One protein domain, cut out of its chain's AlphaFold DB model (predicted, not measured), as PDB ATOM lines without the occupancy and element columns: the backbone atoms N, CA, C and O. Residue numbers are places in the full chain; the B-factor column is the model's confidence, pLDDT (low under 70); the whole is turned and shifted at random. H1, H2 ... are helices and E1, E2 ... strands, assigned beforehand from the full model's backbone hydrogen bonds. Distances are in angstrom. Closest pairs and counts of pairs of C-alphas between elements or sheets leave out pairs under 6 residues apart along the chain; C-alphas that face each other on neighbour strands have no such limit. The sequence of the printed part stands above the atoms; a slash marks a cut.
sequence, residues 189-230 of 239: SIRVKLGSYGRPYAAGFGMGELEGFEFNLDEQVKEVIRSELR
ATOM      1  N   SER A 189      -4.905 -55.375  21.089       63.44
ATOM      2  CA  SER A 189      -5.900 -55.629  20.059       63.44
ATOM      3  C   SER A 189      -6.946 -54.526  20.088       63.44
ATOM      4  O   SER A 189      -7.419 -54.116  21.147       63.44
ATOM      5  N   ILE A 190      -7.331 -54.042  18.911       70.88
ATOM      6  CA  ILE A 190      -8.503 -53.181  18.759       70.88
ATOM      7  C   ILE A 190      -9.626 -54.049  18.213       70.88
ATOM      8  O   ILE A 190      -9.536 -54.597  17.114       70.88
ATOM      9  N   ARG A 191     -10.712 -54.176  18.973       71.69
ATOM     10  CA  ARG A 191     -11.926 -54.843  18.510       71.69
ATOM     11  C   ARG A 191     -12.745 -53.845  17.703       71.69
ATOM     12  O   ARG A 191     -13.260 -52.874  18.252       71.69
ATOM     13  N   VAL A 192     -12.906 -54.102  16.412       80.31
ATOM     14  CA  VAL A 192     -13.728 -53.278  15.514       80.31
ATOM     15  C   VAL A 192     -15.104 -53.923  15.338       80.31
ATOM     16  O   VAL A 192     -15.209 -55.141  15.200       80.31
ATOM     17  N   LYS A 193     -16.171 -53.116  15.346       85.12
ATOM     18  CA  LYS A 193     -17.536 -53.543  14.985       85.12
ATOM     19  C   LYS A 193     -18.073 -52.683  13.847       85.12
ATOM     20  O   LYS A 193     -17.675 -51.533  13.687       85.12
ATOM     21  N   LEU A 194     -19.003 -53.233  13.070       86.44
ATOM     22  CA  LEU A 194     -19.733 -52.485  12.047       86.44
ATOM     23  C   LEU A 194     -20.967 -51.830  12.680       86.44
ATOM     24  O   LEU A 194     -21.765 -52.501  13.333       86.44
ATOM     25  N   GLY A 195     -21.105 -50.514  12.514       79.62
ATOM     26  CA  GLY A 195     -22.301 -49.763  12.900       79.62
ATOM     27  C   GLY A 195     -23.433 -49.890  11.875       79.62
ATOM     28  O   GLY A 195     -23.270 -50.521  10.831       79.62
ATOM     29  N   SER A 196     -24.564 -49.229  12.134       69.00
ATOM     30  CA  SER A 196     -25.852 -49.353  11.416       69.00
ATOM     31  C   SER A 196     -25.858 -48.987   9.918       69.00
ATOM     32  O   SER A 196     -26.914 -48.966   9.300       69.00
ATOM     33  N   TYR A 197     -24.699 -48.713   9.322       77.00
ATOM     34  CA  TYR A 197     -24.519 -48.406   7.899       77.00
ATOM     35  C   TYR A 197     -23.260 -49.073   7.319       77.00
ATOM     36  O   TYR A 197     -22.668 -48.569   6.370       77.00
ATOM     37  N   GLY A 198     -22.784 -50.157   7.944       79.81
ATOM     38  CA  GLY A 198     -21.578 -50.873   7.514       79.81
ATOM     39  C   GLY A 198     -20.272 -50.105   7.743       79.81
ATOM     40  O   GLY A 198     -19.232 -50.503   7.230       79.81
ATOM     41  N   ARG A 199     -20.295 -49.005   8.509       77.44
ATOM     42  CA  ARG A 199     -19.078 -48.258   8.852       77.44
ATOM     43  C   ARG A 199     -18.381 -48.916  10.047       77.44
ATOM     44  O   ARG A 199     -19.035 -49.084  11.082       77.44
ATOM     45  N   PRO A 200     -17.094 -49.286   9.935       79.06
ATOM     46  CA  PRO A 200     -16.344 -49.816  11.063       79.06
ATOM     47  C   PRO A 200     -16.087 -48.714  12.096       79.06
ATOM     48  O   PRO A 200     -15.722 -47.596  11.739       79.06
ATOM     49  N   TYR A 201     -16.255 -49.034  13.376       78.56
ATOM     50  CA  TYR A 201     -15.800 -48.198  14.485       78.56
ATOM     51  C   TYR A 201     -15.089 -49.052  15.539       78.56
ATOM     52  O   TYR A 201     -15.377 -50.245  15.699       78.56
ATOM     53  N   ALA A 202     -14.137 -48.445  16.248       81.25
ATOM     54  CA  ALA A 202     -13.443 -49.091  17.354       81.25
ATOM     55  C   ALA A 202     -14.426 -49.305  18.515       81.25
ATOM     56  O   ALA A 202     -14.962 -48.354  19.075       81.25
ATOM     57  N   ALA A 203     -14.678 -50.566  18.849       79.50
ATOM     58  CA  ALA A 203     -15.638 -50.993  19.863       79.50
ATOM     59  C   ALA A 203     -14.964 -51.624  21.093       79.50
ATOM     60  O   ALA A 203     -15.651 -52.121  21.984       79.50
ATOM     61  N   GLY A 204     -13.631 -51.644  21.133       69.50
ATOM     62  CA  GLY A 204     -12.852 -52.066  22.289       69.50
ATOM     63  C   GLY A 204     -11.353 -51.989  22.030       69.50
ATOM     64  O   GLY A 204     -10.911 -52.134  20.891       69.50
ATOM     65  N   PHE A 205     -10.590 -51.784  23.098       70.12
ATOM     66  CA  PHE A 205      -9.133 -51.860  23.135       70.12
ATOM     67  C   PHE A 205      -8.763 -52.877  24.218       70.12
ATOM     68  O   PHE A 205      -9.294 -52.801  25.325       70.12
ATOM     69  N   GLY A 206      -7.924 -53.854  23.896       62.50
ATOM     70  CA  GLY A 206      -7.406 -54.833  24.848       62.50
ATOM     71  C   GLY A 206      -5.890 -54.803  24.833       62.50
ATOM     72  O   GLY A 206      -5.317 -54.706  23.755       62.50
ATOM     73  N   MET A 207      -5.265 -54.905  26.002       58.00
ATOM     74  CA  MET A 207      -3.826 -55.108  26.159       58.00
ATOM     75  C   MET A 207      -3.622 -56.480  26.818       58.00
ATOM     76  O   MET A 207      -4.412 -56.854  27.682       58.00
ATOM     77  N   GLY A 208      -2.659 -57.265  26.343       57.97
ATOM     78  CA  GLY A 208      -2.341 -58.591  26.864       57.97
ATOM     79  C   GLY A 208      -1.855 -58.510  28.308       57.97
ATOM     80  O   GLY A 208      -1.354 -57.473  28.744       57.97
ATOM     81  N   GLU A 209      -2.038 -59.597  29.048       54.22
ATOM     82  CA  GLU A 209      -1.660 -59.697  30.454       54.22
ATOM     83  C   GLU A 209      -0.130 -59.605  30.584       54.22
ATOM     84  O   GLU A 209       0.603 -60.438  30.051       54.22
ATOM     85  N   LEU A 210       0.349 -58.542  31.233       53.28
ATOM     86  CA  LEU A 210       1.750 -58.349  31.597       53.28
ATOM     87  C   LEU A 210       1.872 -58.590  33.102       53.28
ATOM     88  O   LEU A 210       1.097 -58.036  33.884       53.28
ATOM     89  N   GLU A 211       2.837 -59.411  33.508       49.28
ATOM     90  CA  GLU A 211       3.103 -59.696  34.918       49.28
ATOM     91  C   GLU A 211       3.387 -58.375  35.667       49.28
ATOM     92  O   GLU A 211       4.280 -57.616  35.292       49.28
ATOM     93  N   GLY A 212       2.577 -58.056  36.683       54.09
ATOM     94  CA  GLY A 212       2.693 -56.816  37.466       54.09
ATOM     95  C   GLY A 212       1.937 -55.589  36.931       54.09
ATOM     96  O   GLY A 212       2.032 -54.526  37.543       54.09
ATOM     97  N   PHE A 213       1.168 -55.702  35.839       52.69
ATOM     98  CA  PHE A 213       0.328 -54.605  35.337       52.69
ATOM     99  C   PHE A 213      -1.154 -54.815  35.688       52.69
ATOM    100  O   PHE A 213      -1.824 -55.668  35.108       52.69
ATOM    101  N   GLU A 214      -1.695 -54.008  36.606       55.69
ATOM    102  CA  GLU A 214      -3.110 -54.041  37.001       55.69
ATOM    103  C   GLU A 214      -3.853 -52.800  36.473       55.69
ATOM    104  O   GLU A 214      -3.542 -51.661  36.829       55.69
ATOM    105  N   PHE A 215      -4.869 -53.003  35.623       56.38
ATOM    106  CA  PHE A 215      -5.786 -51.934  35.210       56.38
ATOM    107  C   PHE A 215      -6.742 -51.602  36.364       56.38
ATOM    108  O   PHE A 215      -7.881 -52.066  36.411       56.38
ATOM    109  N   ASN A 216      -6.299 -50.766  37.299       64.69
ATOM    110  CA  ASN A 216      -7.119 -50.347  38.433       64.69
ATOM    111  C   ASN A 216      -8.022 -49.149  38.076       64.69
ATOM    112  O   ASN A 216      -7.917 -48.039  38.604       64.69
ATOM    113  N   LEU A 217      -8.916 -49.387  37.116       64.88
ATOM    114  CA  LEU A 217      -9.922 -48.417  36.675       64.88
ATOM    115  C   LEU A 217     -10.907 -48.074  37.803       64.88
ATOM    116  O   LEU A 217     -11.426 -46.962  37.852       64.88
ATOM    117  N   ASP A 218     -11.140 -49.010  38.724       73.50
ATOM    118  CA  ASP A 218     -12.011 -48.819  39.884       73.50
ATOM    119  C   ASP A 218     -11.459 -47.741  40.832       73.50
ATOM    120  O   ASP A 218     -12.187 -46.839  41.250       73.50
ATOM    121  N   GLU A 219     -10.159 -47.761  41.122       72.50
ATOM    122  CA  GLU A 219      -9.534 -46.773  41.998       72.50
ATOM    123  C   GLU A 219      -9.462 -45.387  41.354       72.50
ATOM    124  O   GLU A 219      -9.791 -44.401  42.015       72.50
ATOM    125  N   GLN A 220      -9.186 -45.307  40.048       66.75
ATOM    126  CA  GLN A 220      -9.240 -44.043  39.302       66.75
ATOM    127  C   GLN A 220     -10.656 -43.456  39.247       66.75
ATOM    128  O   GLN A 220     -10.845 -42.260  39.477       66.75
ATOM    129  N   VAL A 221     -11.682 -44.279  39.003       73.50
ATOM    130  CA  VAL A 221     -13.083 -43.825  39.020       73.50
ATOM    131  C   VAL A 221     -13.475 -43.348  40.419       73.50
ATOM    132  O   VAL A 221     -14.087 -42.289  40.564       73.50
ATOM    133  N   LYS A 222     -13.084 -44.078  41.471       83.69
ATOM    134  CA  LYS A 222     -13.302 -43.663  42.865       83.69
ATOM    135  C   LYS A 222     -12.587 -42.353  43.186       83.69
ATOM    136  O   LYS A 222     -13.146 -41.536  43.915       83.69
ATOM    137  N   GLU A 223     -11.384 -42.138  42.670       77.31
ATOM    138  CA  GLU A 223     -10.621 -40.907  42.877       77.31
ATOM    139  C   GLU A 223     -11.288 -39.701  42.206       77.31
ATOM    140  O   GLU A 223     -11.484 -38.678  42.866       77.31
ATOM    141  N   VAL A 224     -11.741 -39.848  40.958       80.38
ATOM    142  CA  VAL A 224     -12.499 -38.808  40.245       80.38
ATOM    143  C   VAL A 224     -13.827 -38.514  40.945       80.38
ATOM    144  O   VAL A 224     -14.172 -37.360  41.172       80.38
ATOM    145  N   ILE A 225     -14.570 -39.531  41.385       86.56
ATOM    146  CA  ILE A 225     -15.812 -39.301  42.143       86.56
ATOM    147  C   ILE A 225     -15.514 -38.565  43.457       86.56
ATOM    148  O   ILE A 225     -16.227 -37.631  43.826       86.56
ATOM    149  N   ARG A 226     -14.449 -38.947  44.173       86.00
ATOM    150  CA  ARG A 226     -14.037 -38.262  45.408       86.00
ATOM    151  C   ARG A 226     -13.637 -36.813  45.146       86.00
ATOM    152  O   ARG A 226     -13.955 -35.973  45.984       86.00
ATOM    153  N   SER A 227     -12.946 -36.510  44.046       83.19
ATOM    154  CA  SER A 227     -12.555 -35.139  43.706       83.19
ATOM    155  C   SER A 227     -13.769 -34.286  43.333       83.19
ATOM    156  O   SER A 227     -13.919 -33.186  43.862       83.19
ATOM    157  N   GLU A 228     -14.698 -34.824  42.544       86.31
ATOM    158  CA  GLU A 228     -15.919 -34.130  42.122       86.31
ATOM    159  C   GLU A 228     -16.909 -33.867  43.271       86.31
ATOM    160  O   GLU A 228     -17.739 -32.960  43.194       86.31
ATOM    161  N   LEU A 229     -16.818 -34.631  44.364       87.56
ATOM    162  CA  LEU A 229     -17.603 -34.418  45.585       87.56
ATOM    163  C   LEU A 229     -16.953 -33.428  46.574       87.56
ATOM    164  O   LEU A 229     -17.602 -33.023  47.545       87.56
ATOM    165  N   ARG A 230     -15.693 -33.014  46.359       85.06
ATOM    166  CA  ARG A 230     -14.999 -31.996  47.178       85.06
ATOM    167  C   ARG A 230     -15.416 -30.575  46.793       85.06
ATOM    168  O   ARG A 230     -16.093 -30.332  45.798       85.06
TER     169      ARG A 230
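This is residues 189 to 230 of the 239 residues of the protein "DUF1983 domain-containing protein" of Pseudomonas trivialis (UniProt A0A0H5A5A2). The printed part makes a flat, open arch with two arms: a two-stranded hairpin, E1 and E2, is one arm, and the helix H1 sticks out as the other, with the unnamed stretch 208 to 216 making the turn between them. E2 bends along the hairpin. The printed part has 42 residues, with two named strands and one named helix in the order E1, E2, H1; the sheet E1 - E2 is antiparallel and the class is mixed, helices and strands. The whole is extended, with a radius of gyration of the C-alphas of 16.0 A and spans of 44 by 32 by 8 A.

E1 covers residues 189 to 194, 16.3 A from first to last C-alpha, and begins at C-alpha 189 at (-5.900, -55.629, 20.059). E2 covers residues 200 to 207, 20.3 A long, and bends by 52 degrees at residue 203. H1 covers residues 217 to 228, 16.4 A long, and ends at C-alpha 228 at (-15.919, -34.130, 42.122).

E1 and E2 form a hairpin over a tight link of 5 residues, antiparallel, with 157 degrees between their directions. The C-alphas of Leu 194 and Pro 200 face each other at 4.4 A. N 189 and O 206 are within hydrogen-bond range at 2.8 A, as are N 201 and O 193 at 2.9 A. E2 and H1 are joined by a short link of 9 residues. E1 and H1 are apart. In H1 every O i to N i+4 pair is within hydrogen-bond range.

The two C-alphas farthest apart, those of Gly 198 and Arg 230, are 44.4 A apart. Residues 209 to 214 stand free, and so do residues 216 to 230, of which 217 to 228 belong to H1. The printed part has no cut, and neither link is long. The mean pLDDT of the printed part is 72.0; 16 residues are under 70, among them residues 206 to 217.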